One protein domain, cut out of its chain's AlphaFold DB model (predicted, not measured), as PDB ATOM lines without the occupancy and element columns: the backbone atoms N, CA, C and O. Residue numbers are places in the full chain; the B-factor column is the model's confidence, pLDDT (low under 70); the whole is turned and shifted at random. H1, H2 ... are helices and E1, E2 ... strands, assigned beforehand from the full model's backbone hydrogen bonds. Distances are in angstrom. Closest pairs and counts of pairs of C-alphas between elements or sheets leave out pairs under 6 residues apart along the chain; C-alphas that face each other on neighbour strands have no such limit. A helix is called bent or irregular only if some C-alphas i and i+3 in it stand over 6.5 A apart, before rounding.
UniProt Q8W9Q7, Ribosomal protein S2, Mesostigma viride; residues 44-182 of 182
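Overview. This is residues 44 to 182 of the 182 residues of the protein "Ribosomal protein S2" of Mesostigma viride (UniProt Q8W9Q7). A five-stranded parallel sheet, E2 E1 E3 E4 E5 in order across it, has H1 over one face, with H6 alongside H1, and H4 and H5 over the opposite face. From the E2 end an arm of H2 and H3 reaches out and folds back, residues 96 to 104 standing free at its tip. The printed part has 139 residues with six named helices and five named strands, in the order E1 H1 E2 H2 H3 E3 H4 E4 H5 E5 H6, a mixed class of helices and strands. It is compact, with a radius of gyration of the C-alphas of 15.6 A, yet elongated, spanning 49 by 30 by 28 A.

Along the chain. The strands are E2, residues 67 to 69; E1, residues 44 to 48, 13.2 A long, starting at C-alpha 44 (125.156, 144.533, 167.784); E3, residues 122 to 126, 13.2 A; E4, residues 143 to 147, 12.2 A; and E5, residues 160 to 163. The helices are H1, residues 54 to 63; H4, residues 130 to 139; H5, residues 152 to 157; H3, residues 106 to 112; H2, residues 81 to 97, 24.8 A; and H6, residues 167 to 181, 20.7 A, ending at C-alpha 181 (133.165, 135.106, 168.616). H5 is irregular: C-alphas 153 and 156 are 7.6 A apart.

Arrangement. Within hydrogen-bond range are N 69 and O 46, 2.8 A, between E2 and E1; N 47 and O 124, 2.8 A, between E1 and E3; N 146 and O 125, 2.8 A, between E3 and E4; and N 162 and O 145, 2.8 A, between E4 and E5. E1 H1 E2, E3 H4 E4 and E4 H5 E5 are strand-helix-strand units, parallel neighbour strands joined through a helix; E2, H2 H3, E3 is a split one, with E1 between its strands. The four crossovers are right-handed. H1 runs along the strands over E2 and E1, at a height over the sheet of 8.6 A. H4, height 10.1 A, and H5, 9.4 A, are on the opposite face. H1 and H6 touch, closest at the C-alphas of Ile 60 and His 175, 6.6 A, with a shallow tilt of 11 degrees, the same way. H6 only grazes the sheet with residues 167 to 170, and H3 with residues 110 to 112. H2 is not on the sheet; H2 and H3 are close but not clearly touching, the C-alphas of Ile 88 and Tyr 112 closest at 7.0 A. Every O i to N i+4 pair is within hydrogen-bond range in H1, H4 and H6, but 11 of 13 in H2, 1 of 3 in H3 with 1 of 4 O i to N i+3 pairs, and 0 of 2 in H5 with 1 of 3.

Size, cuts and confidence. The C-alphas of Asn 100 and Glu 152 are farthest apart, 49.9 A. The printed part has no cut; the link E2 to H2 is long, 11 residues. pLDDT is under 70 in residues 94 to 111, 149 to 156 and 182.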
ATOM      1  N   VAL A  44     126.507 144.947 167.391       93.94
ATOM      2  CA  VAL A  44     125.156 144.533 167.784       93.94
ATOM      3  C   VAL A  44     124.547 145.590 168.703       93.94
ATOM      4  O   VAL A  44     125.201 146.087 169.620       93.94
ATOM      5  N   LEU A  45     123.282 145.937 168.462       93.88
ATOM      6  CA  LEU A  45     122.514 146.853 169.304       93.88
ATOM      7  C   LEU A  45     121.429 146.098 170.072       93.88
ATOM      8  O   LEU A  45     120.518 145.523 169.479       93.88
ATOM      9  N   PHE A  46     121.501 146.155 171.398       93.06
ATOM     10  CA  PHE A  46     120.485 145.615 172.295       93.06
ATOM     11  C   PHE A  46     119.417 146.674 172.563       93.06
ATOM     12  O   PHE A  46     119.739 147.789 172.961       93.06
ATOM     13  N   VAL A  47     118.143 146.344 172.387       91.19
ATOM     14  CA  VAL A  47     117.035 147.278 172.615       91.19
ATOM     15  C   VAL A  47     116.000 146.613 173.510       91.19
ATOM     16  O   VAL A  47     115.500 145.542 173.176       91.19
ATOM     17  N   SER A  48     115.672 147.226 174.648       88.12
ATOM     18  CA  SER A  48     114.657 146.697 175.565       88.12
ATOM     19  C   SER A  48     113.371 147.509 175.516       88.12
ATOM     20  O   SER A  48     113.416 148.729 175.638       88.12
ATOM     21  N   SER A  49     112.229 146.829 175.433       80.00
ATOM     22  CA  SER A  49     110.928 147.422 175.747       80.00
ATOM     23  C   SER A  49     110.710 147.459 177.265       80.00
ATOM     24  O   SER A  49     111.324 146.688 178.003       80.00
ATOM     25  N   GLY A  50     109.827 148.336 177.749       71.06
ATOM     26  CA  GLY A  50     109.647 148.620 179.182       71.06
ATOM     27  C   GLY A  50     109.219 147.431 180.058       71.06
ATOM     28  O   GLY A  50     109.304 147.525 181.278       71.06
ATOM     29  N   SER A  51     108.776 146.318 179.469       70.88
ATOM     30  CA  SER A  51     108.459 145.071 180.183       70.88
ATOM     31  C   SER A  51     109.665 144.136 180.372       70.88
ATOM     32  O   SER A  51     109.604 143.215 181.185       70.88
ATOM     33  N   ALA A  52     110.756 144.344 179.633       76.44
ATOM     34  CA  ALA A  52     111.942 143.496 179.658       76.44
ATOM     35  C   ALA A  52     112.921 143.901 180.784       76.44
ATOM     36  O   ALA A  52     112.916 145.046 181.239       76.44
ATOM     37  N   PRO A  53     113.805 142.992 181.247       81.00
ATOM     38  CA  PRO A  53     114.745 143.279 182.330       81.00
ATOM     39  C   PRO A  53     115.890 144.204 181.875       81.00
ATOM     40  O   PRO A  53     117.008 143.756 181.611       81.00
ATOM     41  N   SER A  54     115.635 145.516 181.841       85.69
ATOM     42  CA  SER A  54     116.576 146.554 181.386       85.69
ATOM     43  C   SER A  54     117.950 146.470 182.056       85.69
ATOM     44  O   SER A  54     118.971 146.531 181.375       85.69
ATOM     45  N   LYS A  55     117.998 146.253 183.380       89.25
ATOM     46  CA  LYS A  55     119.261 146.150 184.134       89.25
ATOM     47  C   LYS A  55     120.148 145.003 183.643       89.25
ATOM     48  O   LYS A  55     121.359 145.169 183.540       89.25
ATOM     49  N   LYS A  56     119.549 143.851 183.329       89.88
ATOM     50  CA  LYS A  56     120.281 142.653 182.896       89.88
ATOM     51  C   LYS A  56     120.790 142.803 181.462       89.88
ATOM     52  O   LYS A  56     121.922 142.432 181.169       89.88
ATOM     53  N   ILE A  57     119.979 143.407 180.594       90.56
ATOM     54  CA  ILE A  57     120.360 143.739 179.213       90.56
ATOM     55  C   ILE A  57     121.526 144.737 179.207       90.56
ATOM     56  O   ILE A  57     122.505 144.549 178.486       90.56
ATOM     57  N   GLU A  58     121.462 145.769 180.049       91.00
ATOM     58  CA  GLU A  58     122.552 146.729 180.230       91.00
ATOM     59  C   GLU A  58     123.835 146.059 180.751       91.00
ATOM     60  O   GLU A  58     124.926 146.329 180.254       91.00
ATOM     61  N   GLU A  59     123.728 145.181 181.745       91.62
ATOM     62  CA  GLU A  59     124.881 144.464 182.289       91.62
ATOM     63  C   GLU A  59     125.581 143.617 181.215       91.62
ATOM     64  O   GLU A  59     126.800 143.688 181.056       91.62
ATOM     65  N   ILE A  60     124.812 142.843 180.449       91.31
ATOM     66  CA  ILE A  60     125.357 141.913 179.454       91.31
ATOM     67  C   ILE A  60     125.920 142.643 178.245       91.31
ATOM     68  O   ILE A  60     127.021 142.321 177.803       91.31
ATOM     69  N   SER A  61     125.223 143.659 177.740       91.31
ATOM     70  CA  SER A  61     125.735 144.480 176.636       91.31
ATOM     71  C   SER A  61     127.060 145.154 176.994       91.31
ATOM     72  O   SER A  61     127.979 145.155 176.177       91.31
ATOM     73  N   LYS A  62     127.217 145.637 178.236       90.88
ATOM     74  CA  LYS A  62     128.495 146.172 178.732       90.88
ATOM     75  C   LYS A  62     129.590 145.114 178.795       90.88
ATOM     76  O   LYS A  62     130.698 145.395 178.346       90.88
ATOM     77  N   ARG A  63     129.289 143.915 179.309       90.94
ATOM     78  CA  ARG A  63     130.244 142.788 179.338       90.94
ATOM     79  C   ARG A  63     130.695 142.390 177.930       90.94
ATOM     80  O   ARG A  63     131.876 142.156 177.722       90.94
ATOM     81  N   CYS A  64     129.779 142.411 176.963       89.75
ATOM     82  CA  CYS A  64     130.059 142.117 175.553       89.75
ATOM     83  C   CYS A  64     130.617 143.323 174.773       89.75
ATOM     84  O   CYS A  64     130.830 143.227 173.568       89.75
ATOM     85  N   ASN A  65     130.816 144.477 175.423       90.06
ATOM     86  CA  ASN A  65     131.284 145.719 174.803       90.06
ATOM     87  C   ASN A  65     130.404 146.232 173.633       90.06
ATOM     88  O   ASN A  65     130.888 146.938 172.748       90.06
ATOM     89  N   GLN A  66     129.109 145.906 173.645       92.25
ATOM     90  CA  GLN A  66     128.131 146.257 172.610       92.25
ATOM     91  C   GLN A  66     127.250 147.451 173.006       92.25
ATOM     92  O   GLN A  66     127.212 147.867 174.168       92.25
ATOM     93  N   SER A  67     126.534 148.018 172.030       92.38
ATOM     94  CA  SER A  67     125.611 149.137 172.268       92.38
ATOM     95  C   SER A  67     124.286 148.651 172.854       92.38
ATOM     96  O   SER A  67     123.793 147.588 172.478       92.38
ATOM     97  N   PHE A  68     123.654 149.457 173.707       92.94
ATOM     98  CA  PHE A  68     122.312 149.177 174.217       92.94
ATOM     99  C   PHE A  68     121.434 150.427 174.347       92.94
ATOM    100  O   PHE A  68     121.917 151.535 174.581       92.94
ATOM    101  N   VAL A  69     120.123 150.225 174.234       90.75
ATOM    102  CA  VAL A  69     119.070 151.208 174.504       90.75
ATOM    103  C   VAL A  69     118.038 150.535 175.399       90.75
ATOM    104  O   VAL A  69     117.283 149.670 174.960       90.75
ATOM    105  N   THR A  70     118.046 150.901 176.678       88.44
ATOM    106  CA  THR A  70     117.093 150.374 177.663       88.44
ATOM    107  C   THR A  70     115.936 151.312 177.955       88.44
ATOM    108  O   THR A  70     114.864 150.880 178.367       88.44
ATOM    109  N   GLU A  71     116.177 152.603 177.760       85.00
ATOM    110  CA  GLU A  71     115.168 153.641 177.869       85.00
ATOM    111  C   GLU A  71     114.286 153.668 176.618       85.00
ATOM    112  O   GLU A  71     114.588 153.056 175.593       85.00
ATOM    113  N   ARG A  72     113.201 154.441 176.685       83.19
ATOM    114  CA  ARG A  72     112.282 154.654 175.562       83.19
ATOM    115  C   ARG A  72     113.027 155.016 174.271       83.19
ATOM    116  O   ARG A  72     113.777 155.994 174.245       83.19
ATOM    117  N   TRP A  73     112.717 154.315 173.178       86.88
ATOM    118  CA  TRP A  73     113.291 154.602 171.866       86.88
ATOM    119  C   TRP A  73     112.953 156.022 171.395       86.88
ATOM    120  O   TRP A  73     111.787 156.418 171.234       86.88
ATOM    121  N   ILE A  74     114.001 156.799 171.137       84.38
ATOM    122  CA  ILE A  74     113.897 158.120 170.528       84.38
ATOM    123  C   ILE A  74     113.984 157.927 169.019       84.38
ATOM    124  O   ILE A  74     114.929 157.330 168.514       84.38
ATOM    125  N   GLY A  75     112.982 158.422 168.293       86.00
ATOM    126  CA  GLY A  75     112.978 158.320 166.838       86.00
ATOM    127  C   GLY A  75     114.200 159.009 166.229       86.00
ATOM    128  O   GLY A  75     114.564 160.105 166.654       86.00
ATOM    129  N   GLY A  76     114.814 158.379 165.232       86.44
ATOM    130  CA  GLY A  76     115.971 158.916 164.522       86.44
ATOM    131  C   GLY A  76     117.314 158.309 164.922       86.44
ATOM    132  O   GLY A  76     118.320 158.697 164.334       86.44
ATOM    133  N   ILE A  77     117.356 157.355 165.862       88.94
ATOM    134  CA  ILE A  77     118.607 156.694 166.273       88.94
ATOM    135  C   ILE A  77     119.304 156.031 165.076       88.94
ATOM    136  O   ILE A  77     120.504 156.218 164.896       88.94
ATOM    137  N   LEU A  78     118.552 155.317 164.232       90.31
ATOM    138  CA  LEU A  78     119.118 154.621 163.072       90.31
ATOM    139  C   LEU A  78     119.017 155.478 161.814       90.31
ATOM    140  O   LEU A  78     119.946 155.540 161.010       90.31
ATOM    141  N   THR A  79     117.884 156.156 161.616       89.69
ATOM    142  CA  THR A  79     117.655 156.936 160.387       89.69
ATOM    143  C   THR A  79     118.500 158.209 160.314       89.69
ATOM    144  O   THR A  79     118.932 158.567 159.218       89.69
ATOM    145  N   ASN A  80     118.813 158.822 161.460       89.88
ATOM    146  CA  ASN A  80     119.655 160.011 161.600       89.88
ATOM    147  C   ASN A  80     120.935 159.720 162.415       89.88
ATOM    148  O   ASN A  80     121.375 160.516 163.250       89.88
ATOM    149  N   SER A  81     121.548 158.562 162.168       87.31
ATOM    150  CA  SER A  81     122.727 158.097 162.905       87.31
ATOM    151  C   SER A  81     123.889 159.097 162.884       87.31
ATOM    152  O   SER A  81     124.557 159.269 163.896       87.31
ATOM    153  N   ALA A  82     124.090 159.842 161.790       88.00
ATOM    154  CA  ALA A  82     125.152 160.846 161.680       88.00
ATOM    155  C   ALA A  82     125.013 161.995 162.699       88.00
ATOM    156  O   ALA A  82     126.002 162.411 163.307       88.00
ATOM    157  N   GLN A  83     123.799 162.512 162.913       87.06
ATOM    158  CA  GLN A  83     123.563 163.557 163.913       87.06
ATOM    159  C   GLN A  83     123.639 162.989 165.333       87.06
ATOM    160  O   GLN A  83     124.177 163.638 166.230       87.06
ATOM    161  N   ILE A  84     123.155 161.762 165.531       87.19
ATOM    162  CA  ILE A  84     123.229 161.071 166.821       87.19
ATOM    163  C   ILE A  84     124.687 160.796 167.215       87.19
ATOM    164  O   ILE A  84     125.062 161.090 168.348       87.19
ATOM    165  N   SER A  85     125.542 160.368 166.280       85.62
ATOM    166  CA  SER A  85     126.991 160.237 166.491       85.62
ATOM    167  C   SER A  85     127.617 161.547 166.965       85.62
ATOM    168  O   SER A  85     128.350 161.557 167.953       85.62
ATOM    169  N   LYS A  86     127.299 162.670 166.304       85.81
ATOM    170  CA  LYS A  86     127.801 163.999 166.696       85.81
ATOM    171  C   LYS A  86     127.378 164.362 168.121       85.81
ATOM    172  O   LYS A  86     128.198 164.850 168.896       85.81
ATOM    173  N   ASN A  87     126.128 164.077 168.483       83.00
ATOM    174  CA  ASN A  87     125.619 164.324 169.829       83.00
ATOM    175  C   ASN A  87     126.325 163.455 170.879       83.00
ATOM    176  O   ASN A  87     126.712 163.974 171.920       83.00
ATOM    177  N   ILE A  88     126.556 162.165 170.602       82.62
ATOM    178  CA  ILE A  88     127.300 161.273 171.508       82.62
ATOM    179  C   ILE A  88     128.732 161.778 171.717       82.62
ATOM    180  O   ILE A  88     129.222 161.782 172.845       82.62
ATOM    181  N   ILE A  89     129.410 162.206 170.648       83.56
ATOM    182  CA  ILE A  89     130.776 162.741 170.734       83.56
ATOM    183  C   ILE A  89     130.794 164.000 171.606       83.56
ATOM    184  O   ILE A  89     131.610 164.082 172.521       83.56
ATOM    185  N   ARG A  90     129.848 164.923 171.388       82.25
ATOM    186  CA  ARG A  90     129.700 166.141 172.195       82.25
ATOM    187  C   ARG A  90     129.436 165.833 173.673       82.25
ATOM    188  O   ARG A  90     130.030 166.462 174.536       82.25
ATOM    189  N   LEU A  91     128.585 164.852 173.972       77.19
ATOM    190  CA  LEU A  91     128.311 164.420 175.351       77.19
ATOM    191  C   LEU A  91     129.540 163.790 176.025       77.19
ATOM    192  O   LEU A  91     129.716 163.893 177.237       77.19
ATOM    193  N   LYS A  92     130.399 163.110 175.256       76.31
ATOM    194  CA  LYS A  92     131.641 162.521 175.776       76.31
ATOM    195  C   LYS A  92     132.740 163.560 175.995       76.31
ATOM    196  O   LYS A  92     133.533 163.370 176.914       76.31
ATOM    197  N   SER A  93     132.814 164.608 175.173       75.88
ATOM    198  CA  SER A  93     133.803 165.679 175.345       75.88
ATOM    199  C   SER A  93     133.489 166.533 176.571       75.88
ATOM    200  O   SER A  93     134.370 166.727 177.402       75.88
ATOM    201  N   THR A  94     132.227 166.925 176.770       68.75
ATOM    202  CA  THR A  94     131.824 167.753 177.922       68.75
ATOM    203  C   THR A  94     132.073 167.067 179.269       68.75
ATOM    204  O   THR A  94     132.524 167.702 180.214       68.75
ATOM    205  N   LYS A  95     131.880 165.745 179.359       64.88
ATOM    206  CA  LYS A  95     132.185 164.971 180.579       64.88
ATOM    207  C   LYS A  95     133.660 164.950 180.976       64.88
ATOM    208  O   LYS A  95     133.957 164.703 182.140       64.88
ATOM    209  N   LYS A  96     134.575 165.097 180.016       63.62
ATOM    210  CA  LYS A  96     136.019 165.081 180.295       63.62
ATOM    211  C   LYS A  96     136.520 166.430 180.798       63.62
ATOM    212  O   LYS A  96     137.538 166.458 181.478       63.62
ATOM    213  N   GLU A  97     135.824 167.505 180.448       61.31
ATOM    214  CA  GLU A  97     136.262 168.876 180.704       61.31
ATOM    215  C   GLU A  97     135.680 169.439 182.011       61.31
ATOM    216  O   GLU A  97     136.369 170.202 182.680       61.31
ATOM    217  N   ASP A  98     134.503 168.979 182.463       55.66
ATOM    218  CA  ASP A  98     133.846 169.524 183.657       55.66
ATOM    219  C   ASP A  98     133.464 168.466 184.710       55.66
ATOM    220  O   ASP A  98     132.433 167.799 184.623       55.66
ATOM    221  N   LEU A  99     134.234 168.395 185.803       56.38
ATOM    222  CA  LEU A  99     133.852 167.682 187.038       56.38
ATOM    223  C   LEU A  99     132.738 168.399 187.832       56.38
ATOM    224  O   LEU A  99     132.205 167.832 188.781       56.38
ATOM    225  N   ASN A 100     132.364 169.630 187.461       51.97
ATOM    226  CA  ASN A 100     131.462 170.490 188.243       51.97
ATOM    227  C   ASN A 100     130.077 170.730 187.608       51.97
ATOM    228  O   ASN A 100     129.220 171.353 188.234       51.97
ATOM    229  N   PHE A 101     129.798 170.208 186.409       49.75
ATOM    230  CA  PHE A 101     128.565 170.516 185.660       49.75
ATOM    231  C   PHE A 101     127.464 169.439 185.783       49.75
ATOM    232  O   PHE A 101     126.705 169.158 184.858       49.75
ATOM    233  N   PHE A 102     127.355 168.800 186.950       52.22
ATOM    234  CA  PHE A 102     126.572 167.569 187.146       52.22
ATOM    235  C   PHE A 102     125.040 167.720 187.254       52.22
ATOM    236  O   PHE A 102     124.369 166.716 187.465       52.22
ATOM    237  N   LYS A 103     124.433 168.913 187.147       52.09
ATOM    238  CA  LYS A 103     122.993 169.079 187.479       52.09
ATOM    239  C   LYS A 103     122.044 169.378 186.315       52.09
ATOM    240  O   LYS A 103     120.864 169.055 186.434       52.09
ATOM    241  N   SER A 104     122.502 169.934 185.195       50.03
ATOM    242  CA  SER A 104     121.621 170.326 184.076       50.03
ATOM    243  C   SER A 104     121.515 169.269 182.967       50.03
ATOM    244  O   SER A 104     120.437 169.100 182.398       50.03
ATOM    245  N   ASP A 105     122.574 168.492 182.711       53.31
ATOM    246  CA  ASP A 105     122.636 167.545 181.580       53.31
ATOM    247  C   ASP A 105     122.291 166.083 181.913       53.31
ATOM    248  O   ASP A 105     122.262 165.221 181.037       53.31
ATOM    249  N   PHE A 106     121.923 165.766 183.156       50.81
ATOM    250  CA  PHE A 106     121.600 164.380 183.537       50.81
ATOM    251  C   PHE A 106     120.481 163.759 182.679       50.81
ATOM    252  O   PHE A 106     120.488 162.563 182.392       50.81
ATOM    253  N   LYS A 107     119.517 164.575 182.225       55.81
ATOM    254  CA  LYS A 107     118.396 164.116 181.388       55.81
ATOM    255  C   LYS A 107     118.789 163.837 179.934       55.81
ATOM    256  O   LYS A 107     118.110 163.041 179.286       55.81
ATOM    257  N   SER A 108     119.802 164.514 179.392       55.53
ATOM    258  CA  SER A 108     120.302 164.265 178.031       55.53
ATOM    259  C   SER A 108     121.217 163.037 178.023       55.53
ATOM    260  O   SER A 108     121.139 162.211 177.113       55.53
ATOM    261  N   ASP A 109     121.978 162.863 179.098       59.91
ATOM    262  CA  ASP A 109     122.943 161.788 179.276       59.91
ATOM    263  C   ASP A 109     122.297 160.402 179.457       59.91
ATOM    264  O   ASP A 109     122.758 159.412 178.889       59.91
ATOM    265  N   LEU A 110     121.159 160.328 180.160       62.84
ATOM    266  CA  LEU A 110     120.392 159.084 180.313       62.84
ATOM    267  C   LEU A 110     119.902 158.512 178.971       62.84
ATOM    268  O   LEU A 110     119.822 157.297 178.815       62.84
ATOM    269  N   LYS A 111     119.617 159.373 177.986       66.75
ATOM    270  CA  LYS A 111     119.004 158.976 176.707       66.75
ATOM    271  C   LYS A 111     119.947 158.194 175.795       66.75
ATOM    272  O   LYS A 111     119.493 157.317 175.068       66.75
ATOM    273  N   TYR A 112     121.240 158.518 175.815       70.75
ATOM    274  CA  TYR A 112     122.245 157.931 174.916       70.75
ATOM    275  C   TYR A 112     123.325 157.139 175.659       70.75
ATOM    276  O   TYR A 112     124.323 156.749 175.057       70.75
ATOM    277  N   ARG A 113     123.134 156.882 176.959       74.62
ATOM    278  CA  ARG A 113     124.148 156.299 177.849       74.62
ATOM    279  C   ARG A 113     124.762 154.999 177.327       74.62
ATOM    280  O   ARG A 113     125.956 154.773 177.513       74.62
ATOM    281  N   GLY A 114     123.950 154.146 176.709       82.56
ATOM    282  CA  GLY A 114     124.376 152.850 176.184       82.56
ATOM    283  C   GLY A 114     124.734 152.842 174.700       82.56
ATOM    284  O   GLY A 114     125.205 151.825 174.195       82.56
ATOM    285  N   LEU A 115     124.537 153.952 173.984       86.19
ATOM    286  CA  LEU A 115     124.710 153.995 172.536       86.19
ATOM    287  C   LEU A 115     126.178 154.293 172.196       86.19
ATOM    288  O   LEU A 115     126.662 155.416 172.357       86.19
ATOM    289  N   ARG A 116     126.913 153.268 171.749       83.19
ATOM    290  CA  ARG A 116     128.311 153.401 171.312       83.19
ATOM    291  C   ARG A 116     128.412 153.597 169.806       83.19
ATOM    292  O   ARG A 116     129.161 154.465 169.368       83.19
ATOM    293  N   ASP A 117     127.655 152.801 169.067       82.81
ATOM    294  CA  ASP A 117     127.581 152.803 167.613       82.81
ATOM    295  C   ASP A 117     126.107 152.924 167.180       82.81
ATOM    296  O   ASP A 117     125.306 152.042 167.508       82.81
ATOM    297  N   PRO A 118     125.718 154.015 166.496       81.06
ATOM    298  CA  PRO A 118     124.360 154.201 165.996       81.06
ATOM    299  C   PRO A 118     124.093 153.504 164.650       81.06
ATOM    300  O   PRO A 118     122.968 153.582 164.157       81.06
ATOM    301  N   CYS A 119     125.079 152.821 164.055       86.56
ATOM    302  CA  CYS A 119     124.932 152.041 162.821       86.56
ATOM    303  C   CYS A 119     125.208 150.539 163.053       86.56
ATOM    304  O   CYS A 119     126.164 149.999 162.497       86.56
ATOM    305  N   PRO A 120     124.378 149.840 163.849       92.62
ATOM    306  CA  PRO A 120     124.587 148.428 164.132       92.62
ATOM    307  C   PRO A 120     124.394 147.540 162.897       92.62
ATOM    308  O   PRO A 120     123.544 147.805 162.047       92.62
ATOM    309  N   SER A 121     125.132 146.430 162.851       93.50
ATOM    310  CA  SER A 121     124.950 145.364 161.853       93.50
ATOM    311  C   SER A 121     123.759 144.451 162.170       93.50
ATOM    312  O   SER A 121     123.219 143.801 161.279       93.50
ATOM    313  N   LEU A 122     123.351 144.389 163.440       94.25
ATOM    314  CA  LEU A 122     122.230 143.586 163.925       94.25
ATOM    315  C   LEU A 122     121.560 144.270 165.114       94.25
ATOM    316  O   LEU A 122     122.240 144.810 165.989       94.25
ATOM    317  N   ILE A 123     120.235 144.176 165.185       93.50
ATOM    318  CA  ILE A 123     119.466 144.623 166.348       93.50
ATOM    319  C   ILE A 123     118.845 143.416 167.046       93.50
ATOM    320  O   ILE A 123     118.224 142.566 166.405       93.50
ATOM    321  N   ILE A 124     118.985 143.369 168.369       92.88
ATOM    322  CA  ILE A 124     118.291 142.416 169.234       92.88
ATOM    323  C   ILE A 124     117.246 143.186 170.040       92.88
ATOM    324  O   ILE A 124     117.593 143.984 170.912       92.88
ATOM    325  N   LEU A 125     115.969 142.950 169.743       90.62
ATOM    326  CA  LEU A 125     114.828 143.525 170.450       90.62
ATOM    327  C   LEU A 125     114.336 142.568 171.537       90.62
ATOM    328  O   LEU A 125     114.022 141.410 171.269       90.62
ATOM    329  N   PHE A 126     114.212 143.070 172.758       88.62
ATOM    330  CA  PHE A 126     113.570 142.377 173.869       88.62
ATOM    331  C   PHE A 126     112.189 142.993 174.081       88.62
ATOM    332  O   PHE A 126     112.062 144.054 174.695       88.62
ATOM    333  N   GLY A 127     111.164 142.336 173.541       81.88
ATOM    334  CA  GLY A 127     109.820 142.883 173.383       81.88
ATOM    335  C   GLY A 127     109.612 143.558 172.024       81.88
ATOM    336  O   GLY A 127     110.507 143.600 171.179       81.88
ATOM    337  N   VAL A 128     108.407 144.090 171.813       77.50
ATOM    338  CA  VAL A 128     108.004 144.692 170.537       77.50
ATOM    339  C   VAL A 128     107.825 146.197 170.684       77.50
ATOM    340  O   VAL A 128     107.014 146.666 171.481       77.50
ATOM    341  N   GLU A 129     108.549 146.967 169.873       81.38
ATOM    342  CA  GLU A 129     108.334 148.405 169.718       81.38
ATOM    343  C   GLU A 129     108.358 148.778 168.229       81.38
ATOM    344  O   GLU A 129     109.251 148.388 167.482       81.38
ATOM    345  N   GLU A 130     107.368 149.544 167.768       83.62
ATOM    346  CA  GLU A 130     107.174 149.816 166.334       83.62
ATOM    347  C   GLU A 130     108.239 150.735 165.730       83.62
ATOM    348  O   GLU A 130     108.605 150.594 164.564       83.62
ATOM    349  N   LYS A 131     108.742 151.696 166.507       88.81
ATOM    350  CA  LYS A 131     109.715 152.685 166.026       88.81
ATOM    351  C   LYS A 131     111.056 152.065 165.620       88.81
ATOM    352  O   LYS A 131     111.447 152.299 164.474       88.81
ATOM    353  N   PRO A 132     111.742 151.273 166.473       89.06
ATOM    354  CA  PRO A 132     112.985 150.620 166.072       89.06
ATOM    355  C   PRO A 132     112.765 149.666 164.897       89.06
ATOM    356  O   PRO A 132     113.566 149.691 163.968       89.06
ATOM    357  N   LEU A 133     111.655 148.912 164.870       89.44
ATOM    358  CA  LEU A 133     111.297 148.045 163.738       89.44
ATOM    359  C   LEU A 133     111.211 148.832 162.423       89.44
ATOM    360  O   LEU A 133     111.850 148.482 161.433       89.44
ATOM    361  N   ARG A 134     110.460 149.940 162.419       89.75
ATOM    362  CA  ARG A 134     110.266 150.776 161.228       89.75
ATOM    363  C   ARG A 134     111.565 151.419 160.752       89.75
ATOM    364  O   ARG A 134     111.787 151.537 159.548       89.75
ATOM    365  N   GLU A 135     112.402 151.886 161.671       92.00
ATOM    366  CA  GLU A 135     113.687 152.495 161.325       92.00
ATOM    367  C   GLU A 135     114.698 151.474 160.798       92.00
ATOM    368  O   GLU A 135     115.363 151.740 159.797       92.00
ATOM    369  N   ALA A 136     114.777 150.304 161.430       91.25
ATOM    370  CA  ALA A 136     115.640 149.211 161.005       91.25
ATOM    371  C   ALA A 136     115.235 148.678 159.626       91.25
ATOM    372  O   ALA A 136     116.099 148.531 158.763       91.25
ATOM    373  N   TYR A 137     113.930 148.517 159.368       90.06
ATOM    374  CA  TYR A 137     113.412 148.139 158.051       90.06
ATOM    375  C   TYR A 137     113.826 149.138 156.962       90.06
ATOM    376  O   TYR A 137     114.330 148.747 155.914       90.06
ATOM    377  N   LYS A 138     113.707 150.447 157.231       90.81
ATOM    378  CA  LYS A 138     114.157 151.498 156.298       90.81
ATOM    379  C   LYS A 138     115.659 151.456 156.010       90.81
ATOM    380  O   LYS A 138     116.077 151.910 154.951       90.81
ATOM    381  N   LYS A 139     116.467 150.982 156.959       90.88
ATOM    382  CA  LYS A 139     117.926 150.868 156.823       90.88
ATOM    383  C   LYS A 139     118.388 149.497 156.328       90.88
ATOM    384  O   LYS A 139     119.570 149.355 156.040       90.88
ATOM    385  N   GLY A 140     117.490 148.518 156.222       91.00
ATOM    386  CA  GLY A 140     117.836 147.143 155.861       91.00
ATOM    387  C   GLY A 140     118.640 146.408 156.939       91.00
ATOM    388  O   GLY A 140     119.401 145.503 156.612       91.00
ATOM    389  N   ILE A 141     118.507 146.799 158.211       92.31
ATOM    390  CA  ILE A 141     119.220 146.155 159.323       92.31
ATOM    391  C   ILE A 141     118.387 144.957 159.810       92.31
ATOM    392  O   ILE A 141     117.209 145.145 160.128       92.31
ATOM    393  N   PRO A 142     118.959 143.740 159.890       92.75
ATOM    394  CA  PRO A 142     118.242 142.565 160.373       92.75
ATOM    395  C   PRO A 142     117.916 142.671 161.868       92.75
ATOM    396  O   PRO A 142     118.662 143.268 162.651       92.75
ATOM    397  N   ILE A 143     116.802 142.051 162.264       92.38
ATOM    398  CA  ILE A 143     116.272 142.132 163.627       92.38
ATOM    399  C   ILE A 143     115.981 140.736 164.171       92.38
ATOM    400  O   ILE A 143     115.194 139.982 163.595       92.38
ATOM    401  N   ILE A 144     116.571 140.427 165.323       91.88
ATOM    402  CA  ILE A 144     116.172 139.307 166.178       91.88
ATOM    403  C   ILE A 144     115.261 139.879 167.260       91.88
ATOM    404  O   ILE A 144     115.668 140.805 167.956       91.88
ATOM    405  N   ALA A 145     114.046 139.358 167.418       89.06
ATOM    406  CA  ALA A 145     113.128 139.846 168.448       89.06
ATOM    407  C   ALA A 145     112.672 138.726 169.378       89.06
ATOM    408  O   ALA A 145     112.241 137.669 168.917       89.06
ATOM    409  N   LEU A 146     112.726 138.985 170.683       86.69
ATOM    410  CA  LEU A 146     112.151 138.137 171.716       86.69
ATOM    411  C   LEU A 146     110.741 138.615 172.016       86.69
ATOM    412  O   LEU A 146     110.536 139.745 172.459       86.69
ATOM    413  N   LEU A 147     109.787 137.731 171.775       80.69
ATOM    414  CA  LEU A 147     108.364 137.980 171.916       80.69
ATOM    415  C   LEU A 147     107.869 137.298 173.192       80.69
ATOM    416  O   LEU A 147     107.997 136.080 173.354       80.69
ATOM    417  N   LEU A 148     107.323 138.108 174.098       70.69
ATOM    418  CA  LEU A 148     106.635 137.656 175.300       70.69
ATOM    419  C   LEU A 148     105.164 137.462 174.911       70.69
ATOM    420  O   LEU A 148     104.439 138.440 174.805       70.69
ATOM    421  N   ASP A 149     104.757 136.209 174.691       59.84
ATOM    422  CA  ASP A 149     103.410 135.792 174.254       59.84
ATOM    423  C   ASP A 149     103.124 135.931 172.739       59.84
ATOM    424  O   ASP A 149     103.916 136.499 171.983       59.84
ATOM    425  N   LYS A 150     102.012 135.332 172.284       55.31
ATOM    426  CA  LYS A 150     101.484 135.335 170.908       55.31
ATOM    427  C   LYS A 150     101.046 136.734 170.456       55.31
ATOM    428  O   LYS A 150      99.923 136.938 170.000       55.31
ATOM    429  N   GLU A 151     101.931 137.718 170.522       56.09
ATOM    430  CA  GLU A 151     101.779 138.964 169.776       56.09
ATOM    431  C   GLU A 151     102.037 138.685 168.280       56.09
ATOM    432  O   GLU A 151     102.995 139.157 167.671       56.09
ATOM    433  N   GLU A 152     101.171 137.854 167.684       53.50
ATOM    434  CA  GLU A 152     101.230 137.391 166.291       53.50
ATOM    435  C   GLU A 152     101.151 138.559 165.298       53.50
ATOM    436  O   GLU A 152     101.709 138.505 164.201       53.50
ATOM    437  N   THR A 153     100.525 139.662 165.708       53.53
ATOM    438  CA  THR A 153     100.187 140.802 164.850       53.53
ATOM    439  C   THR A 153     101.389 141.629 164.388       53.53
ATOM    440  O   THR A 153     101.239 142.441 163.476       53.53
ATOM    441  N   LYS A 154     102.591 141.427 164.953       61.06
ATOM    442  CA  LYS A 154     103.805 142.197 164.599       61.06
ATOM    443  C   LYS A 154     104.980 141.343 164.111       61.06
ATOM    444  O   LYS A 154     106.058 141.876 163.854       61.06
ATOM    445  N   ILE A 155     104.769 140.037 163.924       61.53
ATOM    446  CA  ILE A 155     105.821 139.083 163.535       61.53
ATOM    447  C   ILE A 155     106.337 139.337 162.110       61.53
ATOM    448  O   ILE A 155     107.527 139.174 161.858       61.53
ATOM    449  N   SER A 156     105.481 139.793 161.191       68.38
ATOM    450  CA  SER A 156     105.817 139.941 159.763       68.38
ATOM    451  C   SER A 156     106.971 140.907 159.474       68.38
ATOM    452  O   SER A 156     107.639 140.779 158.454       68.38
ATOM    453  N   SER A 157     107.219 141.873 160.363       71.56
ATOM    454  CA  SER A 157     108.291 142.866 160.204       71.56
ATOM    455  C   SER A 157     109.617 142.446 160.849       71.56
ATOM    456  O   SER A 157     110.599 143.180 160.757       71.56
ATOM    457  N   ILE A 158     109.657 141.299 161.536       82.75
ATOM    458  CA  ILE A 158     110.824 140.815 162.281       82.75
ATOM    459  C   ILE A 158     111.534 139.737 161.462       82.75
ATOM    460  O   ILE A 158     110.913 138.772 161.025       82.75
ATOM    461  N   THR A 159     112.854 139.863 161.304       82.62
ATOM    462  CA  THR A 159     113.656 138.900 160.532       82.62
ATOM    463  C   THR A 159     113.743 137.538 161.225       82.62
ATOM    464  O   THR A 159     113.596 136.508 160.576       82.62
ATOM    465  N   TYR A 160     113.960 137.525 162.544       85.06
ATOM    466  CA  TYR A 160     114.120 136.302 163.336       85.06
ATOM    467  C   TYR A 160     113.324 136.382 164.656       85.06
ATOM    468  O   TYR A 160     113.851 136.836 165.676       85.06
ATOM    469  N   PRO A 161     112.041 135.977 164.659       85.06
ATOM    470  CA  PRO A 161     111.188 136.027 165.845       85.06
ATOM    471  C   PRO A 161     111.400 134.811 166.764       85.06
ATOM    472  O   PRO A 161     111.175 133.664 166.367       85.06
ATOM    473  N   ILE A 162     111.755 135.057 168.023       85.69
ATOM    474  CA  ILE A 162     111.901 134.047 169.077       85.69
ATOM    475  C   ILE A 162     110.727 134.191 170.050       85.69
ATOM    476  O   ILE A 162     110.644 135.157 170.804       85.69
ATOM    477  N   LEU A 163     109.814 133.219 170.048       80.00
ATOM    478  CA  LEU A 163     108.667 133.178 170.961       80.00
ATOM    479  C   LEU A 163     109.111 132.568 172.295       80.00
ATOM    480  O   LEU A 163     109.171 131.346 172.423       80.00
ATOM    481  N   SER A 164     109.500 133.385 173.272       72.81
ATOM    482  CA  SER A 164     110.076 132.869 174.517       72.81
ATOM    483  C   SER A 164     109.926 133.835 175.686       72.81
ATOM    484  O   SER A 164     110.272 135.008 175.590       72.81
ATOM    485  N   SER A 165     109.493 133.303 176.829       76.75
ATOM    486  CA  SER A 165     109.562 133.956 178.141       76.75
ATOM    487  C   SER A 165     110.949 133.835 178.793       76.75
ATOM    488  O   SER A 165     111.207 134.444 179.832       76.75
ATOM    489  N   TRP A 166     111.873 133.085 178.182       79.69
ATOM    490  CA  TRP A 166     113.191 132.742 178.724       79.69
ATOM    491  C   TRP A 166     114.266 133.790 178.407       79.69
ATOM    492  O   TRP A 166     115.388 133.453 178.028       79.69
ATOM    493  N   THR A 167     113.946 135.073 178.586       82.81
ATOM    494  CA  THR A 167     114.860 136.193 178.302       82.81
ATOM    495  C   THR A 167     116.196 136.057 179.026       82.81
ATOM    496  O   THR A 167     117.241 136.274 178.425       82.81
ATOM    497  N   ASN A 168     116.178 135.660 180.301       85.50
ATOM    498  CA  ASN A 168     117.403 135.510 181.090       85.50
ATOM    499  C   ASN A 168     118.307 134.403 180.541       85.50
ATOM    500  O   ASN A 168     119.507 134.612 180.423       85.50
ATOM    501  N   LEU A 169     117.731 133.256 180.170       86.56
ATOM    502  CA  LEU A 169     118.488 132.157 179.576       86.56
ATOM    503  C   LEU A 169     119.108 132.588 178.246       86.56
ATOM    504  O   LEU A 169     120.298 132.399 178.035       86.56
ATOM    505  N   PHE A 170     118.315 133.226 177.379       88.44
ATOM    506  CA  PHE A 170     118.814 133.717 176.099       88.44
ATOM    507  C   PHE A 170     119.949 134.728 176.265       88.44
ATOM    508  O   PHE A 170     120.921 134.702 175.522       88.44
ATOM    509  N   LEU A 171     119.839 135.609 177.253       88.62
ATOM    510  CA  LEU A 171     120.853 136.601 177.568       88.62
ATOM    511  C   LEU A 171     122.188 135.971 178.007       88.62
ATOM    512  O   LEU A 171     123.241 136.431 177.566       88.62
ATOM    513  N   GLU A 172     122.158 134.918 178.825       89.44
ATOM    514  CA  GLU A 172     123.372 134.180 179.202       89.44
ATOM    515  C   GLU A 172     123.965 133.419 178.001       89.44
ATOM    516  O   GLU A 172     125.163 133.510 177.747       89.44
ATOM    517  N   GLU A 173     123.135 132.751 177.194       89.50
ATOM    518  CA  GLU A 173     123.574 132.068 175.964       89.50
ATOM    519  C   GLU A 173     124.191 133.036 174.946       89.50
ATOM    520  O   GLU A 173     125.219 132.741 174.333       89.50
ATOM    521  N   LEU A 174     123.599 134.223 174.789       89.94
ATOM    522  CA  LEU A 174     124.167 135.282 173.964       89.94
ATOM    523  C   LEU A 174     125.548 135.677 174.466       89.94
ATOM    524  O   LEU A 174     126.474 135.761 173.667       89.94
ATOM    525  N   HIS A 175     125.701 135.907 175.769       89.44
ATOM    526  CA  HIS A 175     126.989 136.269 176.349       89.44
ATOM    527  C   HIS A 175     128.066 135.223 176.022       89.44
ATOM    528  O   HIS A 175     129.152 135.598 175.579       89.44
ATOM    529  N   TYR A 176     127.750 133.928 176.125       88.94
ATOM    530  CA  TYR A 176     128.659 132.871 175.676       88.94
ATOM    531  C   TYR A 176     128.978 132.967 174.178       88.94
ATOM    532  O   TYR A 176     130.143 132.868 173.802       88.94
ATOM    533  N   ALA A 177     127.986 133.221 173.321       89.00
ATOM    534  CA  ALA A 177     128.210 133.393 171.885       89.00
ATOM    535  C   ALA A 177     129.139 134.580 171.559       89.00
ATOM    536  O   ALA A 177     129.979 134.466 170.666       89.00
ATOM    537  N   PHE A 178     129.038 135.694 172.295       88.50
ATOM    538  CA  PHE A 178     129.958 136.830 172.156       88.50
ATOM    539  C   PHE A 178     131.379 136.471 172.596       88.50
ATOM    540  O   PHE A 178     132.323 136.792 171.879       88.50
ATOM    541  N   LEU A 179     131.540 135.778 173.728       86.56
ATOM    542  CA  LEU A 179     132.859 135.365 174.224       86.56
ATOM    543  C   LEU A 179     133.587 134.412 173.270       86.56
ATOM    544  O   LEU A 179     134.805 134.444 173.207       86.56
ATOM    545  N   GLN A 180     132.855 133.565 172.547       83.38
ATOM    546  CA  GLN A 180     133.440 132.641 171.569       83.38
ATOM    547  C   GLN A 180     133.741 133.307 170.217       83.38
ATOM    548  O   GLN A 180     134.510 132.766 169.422       83.38
ATOM    549  N   GLY A 181     133.053 134.408 169.900       74.31
ATOM    550  CA  GLY A 181     133.165 135.106 168.616       74.31
ATOM    551  C   GLY A 181     134.237 136.197 168.575       74.31
ATOM    552  O   GLY A 181     134.668 136.549 167.477       74.31
ATOM    553  N   HIS A 182     134.621 136.729 169.739       64.38
ATOM    554  CA  HIS A 182     135.756 137.639 169.924       64.38
ATOM    555  C   HIS A 182     137.082 136.878 169.970       64.38
ATOM    556  O   HIS A 182     138.060 137.427 169.415       64.38
TER     557      HIS A 182